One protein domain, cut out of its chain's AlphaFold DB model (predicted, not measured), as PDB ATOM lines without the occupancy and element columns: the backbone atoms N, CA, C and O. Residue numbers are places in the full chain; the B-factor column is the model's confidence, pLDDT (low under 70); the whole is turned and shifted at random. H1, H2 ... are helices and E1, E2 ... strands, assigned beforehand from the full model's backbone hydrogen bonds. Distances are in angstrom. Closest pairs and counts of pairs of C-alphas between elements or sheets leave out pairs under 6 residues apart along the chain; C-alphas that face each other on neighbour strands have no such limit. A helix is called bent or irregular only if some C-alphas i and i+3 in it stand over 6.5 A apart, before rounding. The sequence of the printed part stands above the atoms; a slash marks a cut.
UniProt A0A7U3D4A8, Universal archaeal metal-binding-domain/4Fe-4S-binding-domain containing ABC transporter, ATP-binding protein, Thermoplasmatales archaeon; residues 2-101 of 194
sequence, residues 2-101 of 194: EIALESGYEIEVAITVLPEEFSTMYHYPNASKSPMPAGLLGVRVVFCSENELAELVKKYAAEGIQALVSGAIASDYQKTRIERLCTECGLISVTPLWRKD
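This is residues 2 to 101 of the 194 residues of the protein "Universal archaeal metal-binding-domain/4Fe-4S-binding-domain containing ABC transporter, ATP-binding protein" of Thermoplasmatales archaeon (UniProt A0A7U3D4A8). Two short pairs of parallel strands, E1 with E2 and E3 with E4, make the middle, and helices cover them on both sides. H4 packs on E1 and E2 on one side with H2 and H3 on the other, while H5 packs on E3 and E4 and meets H4, and the small H1 comes near E3 on the side away from H5. The two strand pairs do not join into one sheet, and a loop of residues 18 to 29 swings out to the rim. The printed part has 100 residues with five named helices and four named strands, in the order H1 E1 H2 H3 E2 H4 E3 H5 E4, of mixed class, helices and strands. It is compact, with a radius of gyration of the C-alphas of 13.3 A, and its rounded outline spans 33 by 33 by 30 A.

E1, residues 14 to 17, and E2, residues 45 to 48, are parallel neighbours at 29 degrees, and N 16 and O 46 are 2.9 A apart, within hydrogen-bond range, as are N 48 and O 16 at 3.1 A. Between them along the chain come H2, residues 30 to 33, and H3, residues 35 to 40, which meet only through their link. E1, H2, H3 and E2 form a strand-helix-strand unit, two parallel neighbour strands with helices between, and its crossover is right-handed. The closest C-alphas of E1 and H2 are those of Thr 16 and Ala 31, 6.8 A apart, and those of H3 and E2 are Pro 35 and Val 45, 5.7 A apart. H4, residues 50 to 62, comes closest to E1 with the C-alphas of Glu 50 and Val 17, 5.9 A apart. H4 touches H5, residues 76 to 89, and H5 touches H4 with its residues 85 to 89 alone. The closest C-alphas of H4 and H5 are those of Lys 58 and Cys 89, 5.5 A apart, and their lines stand at a steep tilt of 42 degrees, the same way. E3, residues 67 to 69, and E4, residues 92 to 94, are parallel neighbours at 19 degrees, and N 68 and O 92 are 2.9 A apart, within hydrogen-bond range. E3, H5 and E4 form a second right-handed strand-helix-strand unit. The closest C-alphas of H5 and E4 are those of Glu 83 and Ser 93, 5.6 A apart. H4 and E3 are near each other. H1, residues 2 to 6, touches no helix, and its closest C-alpha pair with E3 is Ala 4 and Val 69, 7.4 A apart. E1 and E3 are apart, and so are H3 and H5. Every O i to N i+4 pair is within hydrogen-bond range in H1, H3 and H5, against 7 of 9 in H4, and H2 is too short for such a pair.

H1 begins at C-alpha 2, (36.370, 63.592, 63.717). E1 and E2 each measure 10.0 A from first to last C-alpha. H4 is 19.7 A long and irregular, with C-alphas 51 and 54 7.1 A apart. H5 is 19.9 A long and begins at C-alpha 76, (27.028, 69.111, 83.345). H3 measures 8.7 A, E3 6.5 A, H1 and E4 6.2 A each, and H2 5.3 A. E4 ends at C-alpha 94, (35.686, 72.420, 72.668).

The two C-alphas farthest apart are those of Gly 8 and Glu 21, 35.8 A. The printed part has no cut. The link from E1 to H2 is long, with 12 residues. The links H1 to E1 and E3 to H5 are short but not tight, and the others are tight. The mean pLDDT of the printed part is 93.2, and residues 21 to 22 are under 70.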
ATOM      1  N   GLU A   2      36.761  63.226  65.096       92.50
ATOM      2  CA  GLU A   2      36.370  63.592  63.717       92.50
ATOM      3  C   GLU A   2      35.744  64.987  63.578       92.50
ATOM      4  O   GLU A   2      36.239  65.787  62.798       92.50
ATOM      5  N   ILE A   3      34.744  65.337  64.400       94.12
ATOM      6  CA  ILE A   3      34.107  66.669  64.335       94.12
ATOM      7  C   ILE A   3      35.117  67.808  64.568       94.12
ATOM      8  O   ILE A   3      34.994  68.872  63.969       94.12
ATOM      9  N   ALA A   4      36.120  67.605  65.431       94.31
ATOM     10  CA  ALA A   4      37.155  68.613  65.659       94.31
ATOM     11  C   ALA A   4      38.060  68.762  64.425       94.31
ATOM     12  O   ALA A   4      38.302  69.888  64.000       94.31
ATOM     13  N   LEU A   5      38.468  67.647  63.807       92.81
ATOM     14  CA  LEU A   5      39.237  67.651  62.556       92.81
ATOM     15  C   LEU A   5      38.469  68.360  61.428       92.81
ATOM     16  O   LEU A   5      39.011  69.233  60.758       92.81
ATOM     17  N   GLU A   6      37.181  68.053  61.263       93.38
ATOM     18  CA  GLU A   6      36.303  68.702  60.274       93.38
ATOM     19  C   GLU A   6      36.098  70.196  60.541       93.38
ATOM     20  O   GLU A   6      35.912  70.978  59.612       93.38
ATOM     21  N   SER A   7      36.153  70.601  61.812       93.81
ATOM     22  CA  SER A   7      36.064  72.005  62.225       93.81
ATOM     23  C   SER A   7      37.390  72.762  62.064       93.81
ATOM     24  O   SER A   7      37.476  73.917  62.476       93.81
ATOM     25  N   GLY A   8      38.418  72.132  61.485       94.81
ATOM     26  CA  GLY A   8      39.720  72.742  61.211       94.81
ATOM     27  C   GLY A   8      40.713  72.698  62.371       94.81
ATOM     28  O   GLY A   8      41.733  73.377  62.301       94.81
ATOM     29  N   TYR A   9      40.444  71.928  63.432       95.44
ATOM     30  CA  TYR A   9      41.435  71.695  64.484       95.44
ATOM     31  C   TYR A   9      42.438  70.626  64.054       95.44
ATOM     32  O   TYR A   9      42.058  69.570  63.550       95.44
ATOM     33  N   GLU A  10      43.709  70.855  64.358       95.50
ATOM     34  CA  GLU A  10      44.757  69.839  64.287       95.50
ATOM     35  C   GLU A  10      44.849  69.120  65.644       95.50
ATOM     36  O   GLU A  10      44.846  69.753  66.703       95.50
ATOM     37  N   ILE A  11      44.863  67.780  65.635       95.75
ATOM     38  CA  ILE A  11      44.933  66.976  66.864       95.75
ATOM     39  C   ILE A  11      46.374  66.510  67.083       95.75
ATOM     40  O   ILE A  11      46.804  65.505  66.524       95.75
ATOM     41  N   GLU A  12      47.087  67.211  67.961       95.62
ATOM     42  CA  GLU A  12      48.490  66.922  68.300       95.62
ATOM     43  C   GLU A  12      48.672  65.727  69.249       95.62
ATOM     44  O   GLU A  12      49.680  65.008  69.217       95.62
ATOM     45  N   VAL A  13      47.721  65.534  70.164       96.69
ATOM     46  CA  VAL A  13      47.795  64.510  71.210       96.69
ATOM     47  C   VAL A  13      46.411  64.187  71.760       96.69
ATOM     48  O   VAL A  13      45.595  65.078  71.996       96.69
ATOM     49  N   ALA A  14      46.160  62.905  72.010       97.44
ATOM     50  CA  ALA A  14      45.052  62.451  72.836       97.44
ATOM     51  C   ALA A  14      45.561  62.138  74.247       97.44
ATOM     52  O   ALA A  14      46.569  61.453  74.419       97.44
ATOM     53  N   ILE A  15      44.853  62.614  75.269       97.25
ATOM     54  CA  ILE A  15      45.136  62.275  76.666       97.25
ATOM     55  C   ILE A  15      44.132  61.215  77.105       97.25
ATOM     56  O   ILE A  15      42.927  61.391  76.935       97.25
ATOM     57  N   THR A  16      44.624  60.114  77.662       96.62
ATOM     58  CA  THR A  16      43.792  59.102  78.312       96.62
ATOM     59  C   THR A  16      44.094  59.081  79.796       96.62
ATOM     60  O   THR A  16      45.219  58.792  80.203       96.62
ATOM     61  N   VAL A  17      43.078  59.359  80.603       94.75
ATOM     62  CA  VAL A  17      43.166  59.141  82.044       94.75
ATOM     63  C   VAL A  17      42.984  57.653  82.312       94.75
ATOM     64  O   VAL A  17      42.043  57.056  81.791       94.75
ATOM     65  N   LEU A  18      43.888  57.058  83.088       91.94
ATOM     66  CA  LEU A  18      43.755  55.690  83.585       91.94
ATOM     67  C   LEU A  18      43.047  55.737  84.946       91.94
ATOM     68  O   LEU A  18      43.657  56.200  85.915       91.94
ATOM     69  N   PRO A  19      41.770  55.326  85.031       84.62
ATOM     70  CA  PRO A  19      41.035  55.398  86.283       84.62
ATOM     71  C   PRO A  19      41.310  54.219  87.213       84.62
ATOM     72  O   PRO A  19      41.725  53.142  86.782       84.62
ATOM     73  N   GLU A  20      40.980  54.421  88.487       77.56
ATOM     74  CA  GLU A  20      40.685  53.325  89.411       77.56
ATOM     75  C   GLU A  20      39.332  52.671  89.057       77.56
ATOM     76  O   GLU A  20      38.476  53.277  88.403       77.56
ATOM     77  N   GLU A  21      39.134  51.424  89.488       68.50
ATOM     78  CA  GLU A  21      37.867  50.707  89.311       68.50
ATOM     79  C   GLU A  21      36.709  51.505  89.949       68.50
ATOM     80  O   GLU A  21      36.826  51.983  91.077       68.50
ATOM     81  N   PHE A  22      35.601  51.674  89.214       69.81
ATOM     82  CA  PHE A  22      34.431  52.500  89.581       69.81
ATOM     83  C   PHE A  22      34.619  54.032  89.567       69.81
ATOM     84  O   PHE A  22      33.866  54.747  90.234       69.81
ATOM     85  N   SER A  23      35.561  54.571  88.784       75.12
ATOM     86  CA  SER A  23      35.600  56.021  88.527       75.12
ATOM     87  C   SER A  23      34.255  56.538  88.001       75.12
ATOM     88  O   SER A  23      33.677  55.997  87.063       75.12
ATOM     89  N   THR A  24      33.767  57.634  88.583       71.56
ATOM     90  CA  THR A  24      32.528  58.303  88.149       71.56
ATOM     91  C   THR A  24      32.730  59.198  86.927       71.56
ATOM     92  O   THR A  24      31.762  59.750  86.403       71.56
ATOM     93  N   MET A  25      33.981  59.383  86.488       74.00
ATOM     94  CA  MET A  25      34.325  60.301  85.406       74.00
ATOM     95  C   MET A  25      34.914  59.612  84.175       74.00
ATOM     96  O   MET A  25      34.693  60.106  83.069       74.00
ATOM     97  N   TYR A  26      35.664  58.523  84.348       78.81
ATOM     98  CA  TYR A  26      36.435  57.909  83.269       78.81
ATOM     99  C   TYR A  26      36.099  56.435  83.086       78.81
ATOM    100  O   TYR A  26      35.706  55.745  84.020       78.81
ATOM    101  N   HIS A  27      36.309  55.969  81.859       81.50
ATOM    102  CA  HIS A  27      35.915  54.640  81.415       81.50
ATOM    103  C   HIS A  27      36.869  53.550  81.918       81.50
ATOM    104  O   HIS A  27      38.090  53.684  81.806       81.50
ATOM    105  N   TYR A  28      36.313  52.444  82.403       83.31
ATOM    106  CA  TYR A  28      37.038  51.261  82.877       83.31
ATOM    107  C   TYR A  28      36.375  50.003  82.289       83.31
ATOM    108  O   TYR A  28      35.146  49.938  82.254       83.31
ATOM    109  N   PRO A  29      37.122  48.967  81.847       84.19
ATOM    110  CA  PRO A  29      38.548  48.703  82.092       84.19
ATOM    111  C   PRO A  29      39.473  48.966  80.900       84.19
ATOM    112  O   PRO A  29      40.693  48.904  81.030       84.19
ATOM    113  N   ASN A  30      38.924  49.255  79.721       92.81
ATOM    114  CA  ASN A  30      39.696  49.261  78.476       92.81
ATOM    115  C   ASN A  30      40.401  50.598  78.179       92.81
ATOM    116  O   ASN A  30      40.832  50.814  77.049       92.81
ATOM    117  N   ALA A  31      40.552  51.497  79.160       92.62
ATOM    118  CA  ALA A  31      41.225  52.786  78.965       92.62
ATOM    119  C   ALA A  31      42.646  52.622  78.402       92.62
ATOM    120  O   ALA A  31      43.032  53.332  77.478       92.62
ATOM    121  N   SER A  32      43.400  51.619  78.865       93.00
ATOM    122  CA  SER A  32      44.746  51.314  78.350       93.00
ATOM    123  C   SER A  32      44.773  50.933  76.862       93.00
ATOM    124  O   SER A  32      45.829  50.981  76.234       93.00
ATOM    125  N   LYS A  33      43.619  50.590  76.279       95.06
ATOM    126  CA  LYS A  33      43.447  50.216  74.870       95.06
ATOM    127  C   LYS A  33      43.092  51.397  73.975       95.06
ATOM    128  O   LYS A  33      42.987  51.217  72.765       95.06
ATOM    129  N   SER A  34      42.967  52.606  74.524       95.38
ATOM    130  CA  SER A  34      42.715  53.827  73.751       95.38
ATOM    131  C   SER A  34      43.722  54.126  72.623       95.38
ATOM    132  O   SER A  34      43.297  54.757  71.648       95.38
ATOM    133  N   PRO A  35      44.997  53.660  72.637       96.31
ATOM    134  CA  PRO A  35      45.883  53.827  71.486       96.31
ATOM    135  C   PRO A  35      45.382  53.137  70.220       96.31
ATOM    136  O   PRO A  35      45.705  53.596  69.129       96.31
ATOM    137  N   MET A  36      44.587  52.068  70.330       95.50
ATOM    138  CA  MET A  36      44.093  51.351  69.154       95.50
ATOM    139  C   MET A  36      43.120  52.221  68.329       95.50
ATOM    140  O   MET A  36      43.422  52.482  67.163       95.50
ATOM    141  N   PRO A  37      42.006  52.754  68.884       95.56
ATOM    142  CA  PRO A  37      41.128  53.649  68.135       95.56
ATOM    143  C   PRO A  37      41.797  54.982  67.783       95.56
ATOM    144  O   PRO A  37      41.557  55.504  66.698       95.56
ATOM    145  N   ALA A  38      42.658  55.533  68.647       95.94
ATOM    146  CA  ALA A  38      43.406  56.750  68.318       95.94
ATOM    147  C   ALA A  38      44.351  56.535  67.117       95.94
ATOM    148  O   ALA A  38      44.467  57.401  66.246       95.94
ATOM    149  N   GLY A  39      44.954  55.346  67.022       95.38
ATOM    150  CA  GLY A  39      45.818  54.932  65.921       95.38
ATOM    151  C   GLY A  39      45.109  54.869  64.566       95.38
ATOM    152  O   GLY A  39      45.741  55.164  63.552       95.38
ATOM    153  N   LEU A  40      43.796  54.601  64.528       95.25
ATOM    154  CA  LEU A  40      43.008  54.679  63.286       95.25
ATOM    155  C   LEU A  40      43.061  56.087  62.666       95.25
ATOM    156  O   LEU A  40      43.073  56.226  61.441       95.25
ATOM    157  N   LEU A  41      43.158  57.124  63.505       94.12
ATOM    158  CA  LEU A  41      43.299  58.527  63.106       94.12
ATOM    159  C   LEU A  41      44.761  59.008  63.078       94.12
ATOM    160  O   LEU A  41      45.007  60.176  62.793       94.12
ATOM    161  N   GLY A  42      45.734  58.138  63.369       94.19
ATOM    162  CA  GLY A  42      47.148  58.516  63.468       94.19
ATOM    163  C   GLY A  42      47.471  59.413  64.668       94.19
ATOM    164  O   GLY A  42      48.505  60.075  64.674       94.19
ATOM    165  N   VAL A  43      46.602  59.446  65.683       95.38
ATOM    166  CA  VAL A  43      46.769  60.294  66.869       95.38
ATOM    167  C   VAL A  43      47.516  59.524  67.952       95.38
ATOM    168  O   VAL A  43      47.121  58.426  68.346       95.38
ATOM    169  N   ARG A  44      48.592  60.118  68.479       95.81
ATOM    170  CA  ARG A  44      49.327  59.556  69.622       95.81
ATOM    171  C   ARG A  44      48.540  59.728  70.921       95.81
ATOM    172  O   ARG A  44      47.925  60.773  71.145       95.81
ATOM    173  N   VAL A  45      48.638  58.742  71.809       97.75
ATOM    174  CA  VAL A  45      48.039  58.790  73.147       97.75
ATOM    175  C   VAL A  45      49.113  58.997  74.206       97.75
ATOM    176  O   VAL A  45      50.166  58.363  74.165       97.75
ATOM    177  N   VAL A  46      48.826  59.867  75.171       97.69
ATOM    178  CA  VAL A  46      49.573  59.996  76.423       97.69
ATOM    179  C   VAL A  46      48.658  59.611  77.576       97.69
ATOM    180  O   VAL A  46      47.505  60.041  77.635       97.69
ATOM    181  N   PHE A  47      49.179  58.792  78.481       96.94
ATOM    182  CA  PHE A  47      48.462  58.362  79.673       96.94
ATOM    183  C   PHE A  47      48.802  59.248  80.865       96.94
ATOM    184  O   PHE A  47      49.946  59.683  81.010       96.94
ATOM    185  N   CYS A  48      47.824  59.473  81.734       95.50
ATOM    186  CA  CYS A  48      48.039  60.083  83.041       95.50
ATOM    187  C   CYS A  48      47.055  59.514  84.066       95.50
ATOM    188  O   CYS A  48      46.022  58.945  83.705       95.50
ATOM    189  N   SER A  49      47.355  59.682  85.350       92.44
ATOM    190  CA  SER A  49      46.342  59.535  86.395       92.44
ATOM    191  C   SER A  49      45.395  60.740  86.413       92.44
ATOM    192  O   SER A  49      45.654  61.784  85.804       92.44
ATOM    193  N   GLU A  50      44.287  60.617  87.142       88.81
ATOM    194  CA  GLU A  50      43.332  61.714  87.322       88.81
ATOM    195  C   GLU A  50      43.968  62.941  88.000       88.81
ATOM    196  O   GLU A  50      43.689  64.078  87.617       88.81
ATOM    197  N   ASN A  51      44.882  62.712  88.949       90.06
ATOM    198  CA  ASN A  51      45.583  63.771  89.681       90.06
ATOM    199  C   ASN A  51      46.639  64.494  88.828       90.06
ATOM    200  O   ASN A  51      46.995  65.631  89.122       90.06
ATOM    201  N   GLU A  52      47.134  63.857  87.767       94.50
ATOM    202  CA  GLU A  52      48.148  64.421  86.868       94.50
ATOM    203  C   GLU A  52      47.542  65.170  85.673       94.50
ATOM    204  O   GLU A  52      48.256  65.906  84.990       94.50
ATOM    205  N   LEU A  53      46.237  65.012  85.415       94.56
ATOM    206  CA  LEU A  53      45.583  65.582  84.234       94.56
ATOM    207  C   LEU A  53      45.767  67.102  84.145       94.56
ATOM    208  O   LEU A  53      46.072  67.618  83.071       94.56
ATOM    209  N   ALA A  54      45.595  67.817  85.259       95.88
ATOM    210  CA  ALA A  54      45.684  69.274  85.269       95.88
ATOM    211  C   ALA A  54      47.092  69.768  84.898       95.88
ATOM    212  O   ALA A  54      47.239  70.630  84.032       95.88
ATOM    213  N   GLU A  55      48.129  69.170  85.487       97.06
ATOM    214  CA  GLU A  55      49.521  69.517  85.186       97.06
ATOM    215  C   GLU A  55      49.913  69.127  83.755       97.06
ATOM    216  O   GLU A  55      50.617  69.878  83.079       97.06
ATOM    217  N   LEU A  56      49.409  67.997  83.246       97.62
ATOM    218  CA  LEU A  56      49.654  67.585  81.865       97.62
ATOM    219  C   LEU A  56      49.006  68.544  80.855       97.62
ATOM    220  O   LEU A  56      49.643  68.930  79.875       97.62
ATOM    221  N   VAL A  57      47.762  68.963  81.098       97.88
ATOM    222  CA  VAL A  57      47.067  69.944  80.250       97.88
ATOM    223  C   VAL A  57      47.773  71.299  80.297       97.88
ATOM    224  O   VAL A  57      48.004  71.904  79.251       97.88
ATOM    225  N   LYS A  58      48.198  71.745  81.483       97.81
ATOM    226  CA  LYS A  58      48.971  72.979  81.658       97.81
ATOM    227  C   LYS A  58      50.306  72.940  80.914       97.81
ATOM    228  O   LYS A  58      50.681  73.924  80.278       97.81
ATOM    229  N   LYS A  59      51.010  71.804  80.956       98.00
ATOM    230  CA  LYS A  59      52.234  71.586  80.176       98.00
ATOM    231  C   LYS A  59      51.965  71.756  78.678       98.00
ATOM    232  O   LYS A  59      52.679  72.509  78.027       98.00
ATOM    233  N   TYR A  60      50.930  71.110  78.144       97.94
ATOM    234  CA  TYR A  60      50.600  71.221  76.721       97.94
ATOM    235  C   TYR A  60      50.153  72.627  76.311       97.94
ATOM    236  O   TYR A  60      50.514  73.083  75.228       97.94
ATOM    237  N   ALA A  61      49.438  73.342  77.181       97.88
ATOM    238  CA  ALA A  61      49.123  74.752  76.965       97.88
ATOM    239  C   ALA A  61      50.402  75.601  76.833       97.88
ATOM    240  O   ALA A  61      50.519  76.414  75.917       97.88
ATOM    241  N   ALA A  62      51.400  75.365  77.692       97.69
ATOM    242  CA  ALA A  62      52.697  76.041  77.615       97.69
ATOM    243  C   ALA A  62      53.520  75.655  76.366       97.69
ATOM    244  O   ALA A  62      54.334  76.451  75.904       97.69
ATOM    245  N   GLU A  63      53.292  74.465  75.803       97.25
ATOM    246  CA  GLU A  63      53.878  73.999  74.534       97.25
ATOM    247  C   GLU A  63      53.139  74.534  73.290       97.25
ATOM    248  O   GLU A  63      53.548  74.252  72.166       97.25
ATOM    249  N   GLY A  64      52.085  75.340  73.471       97.06
ATOM    250  CA  GLY A  64      51.379  76.029  72.388       97.06
ATOM    251  C   GLY A  64      50.050  75.398  71.968       97.06
ATOM    252  O   GLY A  64      49.426  75.901  71.034       97.06
ATOM    253  N   ILE A  65      49.575  74.348  72.647       97.88
ATOM    254  CA  ILE A  65      48.209  73.846  72.437       97.88
ATOM    255  C   ILE A  65      47.207  74.929  72.838       97.88
ATOM    256  O   ILE A  65      47.343  75.558  73.882       97.88
ATOM    257  N   GLN A  66      46.187  75.138  72.006       97.81
ATOM    258  CA  GLN A  66      45.231  76.241  72.167       97.81
ATOM    259  C   GLN A  66      43.845  75.783  72.630       97.81
ATOM    260  O   GLN A  66      43.051  76.597  73.102       97.81
ATOM    261  N   ALA A  67      43.528  74.496  72.484       97.94
ATOM    262  CA  ALA A  67      42.202  73.967  72.758       97.94
ATOM    263  C   ALA A  67      42.257  72.566  73.369       97.94
ATOM    264  O   ALA A  67      43.122  71.759  73.033       97.94
ATOM    265  N   LEU A  68      41.283  72.268  74.226       97.94
ATOM    266  CA  LEU A  68      41.024  70.928  74.739       97.94
ATOM    267  C   LEU A  68      39.650  70.469  74.251       97.94
ATOM    268  O   LEU A  68      38.625  71.086  74.554       97.94
ATOM    269  N   VAL A  69      39.634  69.365  73.505       97.56
ATOM    270  CA  VAL A  69      38.405  68.748  72.997       97.56
ATOM    271  C   VAL A  69      37.938  67.666  73.970       97.56
ATOM    272  O   VAL A  69      38.721  66.789  74.326       97.56
ATOM    273  N   SER A  70      36.661  67.674  74.362       95.38
ATOM    274  CA  SER A  70      36.060  66.570  75.127       95.38
ATOM    275  C   SER A  70      34.762  66.063  74.499       95.38
ATOM    276  O   SER A  70      34.086  66.772  73.753       95.38
ATOM    277  N   GLY A  71      34.445  64.798  74.781       92.75
ATOM    278  CA  GLY A  71      33.292  64.086  74.230       92.75
ATOM    279  C   GLY A  71      32.016  64.166  75.069       92.75
ATOM    280  O   GLY A  71      31.106  63.402  74.785       92.75
ATOM    281  N   ALA A  72      31.943  65.038  76.084       91.94
ATOM    282  CA  ALA A  72      30.767  65.142  76.953       91.94
ATOM    283  C   ALA A  72      29.501  65.464  76.140       91.94
ATOM    284  O   ALA A  72      29.501  66.421  75.354       91.94
ATOM    285  N   ILE A  73      28.427  64.693  76.345       91.56
ATOM    286  CA  ILE A  73      27.161  64.873  75.622       91.56
ATOM    287  C   ILE A  73      26.141  65.594  76.507       91.56
ATOM    288  O   ILE A  73      25.619  66.630  76.102       91.56
ATOM    289  N   ALA A  74      25.866  65.097  77.715       90.62
ATOM    290  CA  ALA A  74      24.798  65.610  78.580       90.62
ATOM    291  C   ALA A  74      25.195  65.845  80.051       90.62
ATOM    292  O   ALA A  74      24.490  66.571  80.751       90.62
ATOM    293  N   SER A  75      26.315  65.295  80.535       90.19
ATOM    294  CA  SER A  75      26.807  65.517  81.909       90.19
ATOM    295  C   SER A  75      27.350  66.935  82.191       90.19
ATOM    296  O   SER A  75      28.465  67.286  81.789       90.19
ATOM    297  N   ASP A  76      26.602  67.747  82.961       91.88
ATOM    298  CA  ASP A  76      27.028  69.111  83.345       91.88
ATOM    299  C   ASP A  76      28.299  69.071  84.217       91.88
ATOM    300  O   ASP A  76      29.135  69.979  84.162       91.88
ATOM    301  N   TYR A  77      28.465  68.003  85.006       89.50
ATOM    302  CA  TYR A  77      29.636  67.787  85.857       89.50
ATOM    303  C   TYR A  77      30.919  67.649  85.026       89.50
ATOM    304  O   TYR A  77      31.886  68.379  85.264       89.50
ATOM    305  N   GLN A  78      30.915  66.770  84.015       89.75
ATOM    306  CA  GLN A  78      32.063  66.584  83.121       89.75
ATOM    307  C   GLN A  78      32.379  67.878  82.366       89.75
ATOM    308  O   GLN A  78      33.532  68.316  82.343       89.75
ATOM    309  N   LYS A  79      31.348  68.530  81.811       93.38
ATOM    310  CA  LYS A  79      31.493  69.782  81.064       93.38
ATOM    311  C   LYS A  79      32.128  70.885  81.915       93.38
ATOM    312  O   LYS A  79      33.144  71.450  81.516       93.38
ATOM    313  N   THR A  80      31.590  71.125  83.111       94.19
ATOM    314  CA  THR A  80      32.072  72.176  84.022       94.19
ATOM    315  C   THR A  80      33.509  71.918  84.473       94.19
ATOM    316  O   THR A  80      34.310  72.848  84.557       94.19
ATOM    317  N   ARG A  81      33.867  70.659  84.763       93.25
ATOM    318  CA  ARG A  81      35.227  70.299  85.192       93.25
ATOM    319  C   ARG A  81      36.259  70.564  84.092       93.25
ATOM    320  O   ARG A  81      37.298  71.155  84.375       93.25
ATOM    321  N   ILE A  82      35.953  70.190  82.849       94.69
ATOM    322  CA  ILE A  82      36.825  70.458  81.696       94.69
ATOM    323  C   ILE A  82      36.907  71.960  81.398       94.69
ATOM    324  O   ILE A  82      37.999  72.468  81.158       94.69
ATOM    325  N   GLU A  83      35.793  72.695  81.450       96.19
ATOM    326  CA  GLU A  83      35.787  74.147  81.223       96.19
ATOM    327  C   GLU A  83      36.613  74.919  82.249       96.19
ATOM    328  O   GLU A  83      37.342  75.838  81.874       96.19
ATOM    329  N   ARG A  84      36.539  74.541  83.529       96.81
ATOM    330  CA  ARG A  84      37.359  75.151  84.585       96.81
ATOM    331  C   ARG A  84      38.844  74.935  84.318       96.81
ATOM    332  O   ARG A  84      39.587  75.908  84.279       96.81
ATOM    333  N   LEU A  85      39.242  73.696  84.025       96.50
ATOM    334  CA  LEU A  85      40.628  73.372  83.687       96.50
ATOM    335  C   LEU A  85      41.123  74.157  82.461       96.50
ATOM    336  O   LEU A  85      42.222  74.707  82.478       96.50
ATOM    337  N   CYS A  86      40.303  74.245  81.406       97.69
ATOM    338  CA  CYS A  86      40.633  75.048  80.227       97.69
ATOM    339  C   CYS A  86      40.829  76.521  80.596       97.69
ATOM    340  O   CYS A  86      41.821  77.123  80.197       97.69
ATOM    341  N   THR A  87      39.912  77.079  81.392       97.62
ATOM    342  CA  THR A  87      39.960  78.474  81.850       97.62
ATOM    343  C   THR A  87      41.243  78.763  82.628       97.62
ATOM    344  O   THR A  87      41.919  79.751  82.353       97.62
ATOM    345  N   GLU A  88      41.613  77.881  83.556       96.69
ATOM    346  CA  GLU A  88      42.834  77.989  84.366       96.69
ATOM    347  C   GLU A  88      44.118  77.911  83.523       96.69
ATOM    348  O   GLU A  88      45.116  78.545  83.860       96.69
ATOM    349  N   CYS A  89      44.087  77.167  82.414       96.75
ATOM    350  CA  CYS A  89      45.225  76.995  81.507       96.75
ATOM    351  C   CYS A  89      45.231  77.971  80.316       96.75
ATOM    352  O   CYS A  89      46.146  77.908  79.499       96.75
ATOM    353  N   GLY A  90      44.228  78.847  80.180       97.12
ATOM    354  CA  GLY A  90      44.091  79.739  79.020       97.12
ATOM    355  C   GLY A  90      43.758  79.021  77.702       97.12
ATOM    356  O   GLY A  90      44.080  79.531  76.632       97.12
ATOM    357  N   LEU A  91      43.129  77.846  77.772       98.25
ATOM    358  CA  LEU A  91      42.722  77.029  76.626       98.25
ATOM    359  C   LEU A  91      41.259  77.271  76.236       98.25
ATOM    360  O   LEU A  91      40.405  77.572  77.071       98.25
ATOM    361  N   ILE A  92      40.938  77.025  74.968       97.69
ATOM    362  CA  ILE A  92      39.562  76.953  74.469       97.69
ATOM    363  C   ILE A  92      38.970  75.578  74.814       97.69
ATOM    364  O   ILE A  92      39.517  74.542  74.439       97.69
ATOM    365  N   SER A  93      37.821  75.551  75.493       97.38
ATOM    366  CA  SER A  93      37.073  74.309  75.727       97.38
ATOM    367  C   SER A  93      36.185  73.982  74.525       97.38
ATOM    368  O   SER A  93      35.249  74.724  74.224       97.38
ATOM    369  N   VAL A  94      36.442  72.858  73.852       97.00
ATOM    370  CA  VAL A  94      35.686  72.420  72.668       97.00
ATOM    371  C   VAL A  94      34.884  71.161  73.001       97.00
ATOM    372  O   VAL A  94      35.432  70.081  73.205       97.00
ATOM    373  N   THR A  95      33.558  71.287  73.058       95.50
ATOM    374  CA  THR A  95      32.643  70.191  73.433       95.50
ATOM    375  C   THR A  95      31.535  70.038  72.390       95.50
ATOM    376  O   THR A  95      30.409  70.482  72.621       95.50
ATOM    377  N   PRO A  96      31.839  69.466  71.209       94.69
ATOM    378  CA  PRO A  96      30.969  69.536  70.031       94.69
ATOM    379  C   PRO A  96      29.671  68.728  70.151       94.69
ATOM    380  O   PRO A  96      28.753  68.926  69.356       94.69
ATOM    381  N   LEU A  97      29.594  67.802  71.111       95.44
ATOM    382  CA  LEU A  97      28.418  66.962  71.348       95.44
ATOM    383  C   LEU A  97      27.514  67.499  72.463       95.44
ATOM    384  O   LEU A  97      26.430  66.964  72.686       95.44
ATOM    385  N   TRP A  98      27.939  68.565  73.143       95.62
ATOM    386  CA  TRP A  98      27.272  69.070  74.332       95.62
ATOM    387  C   TRP A  98      25.833  69.514  74.044       95.62
ATOM    388  O   TRP A  98      25.596  70.365  73.186       95.62
ATOM    389  N   ARG A  99      24.874  68.942  74.781       94.38
ATOM    390  CA  ARG A  99      23.421  69.132  74.634       94.38
ATOM    391  C   ARG A  99      22.864  68.803  73.246       94.38
ATOM    392  O   ARG A  99      21.751  69.225  72.926       94.38
ATOM    393  N   LYS A 100      23.593  68.038  72.426       95.06
ATOM    394  CA  LYS A 100      23.004  67.432  71.227       95.06
ATOM    395  C   LYS A 100      21.998  66.355  71.630       95.06
ATOM    396  O   LYS A 100      22.130  65.715  72.672       95.06
ATOM    397  N   ASP A 101      21.007  66.146  70.771       95.94
ATOM    398  CA  ASP A 101      20.098  65.014  70.908       95.94
ATOM    399  C   ASP A 101      20.882  63.697  70.811       95.94
ATOM    400  O   ASP A 101      21.670  63.487  69.887       95.94
TER     401      ASP A 101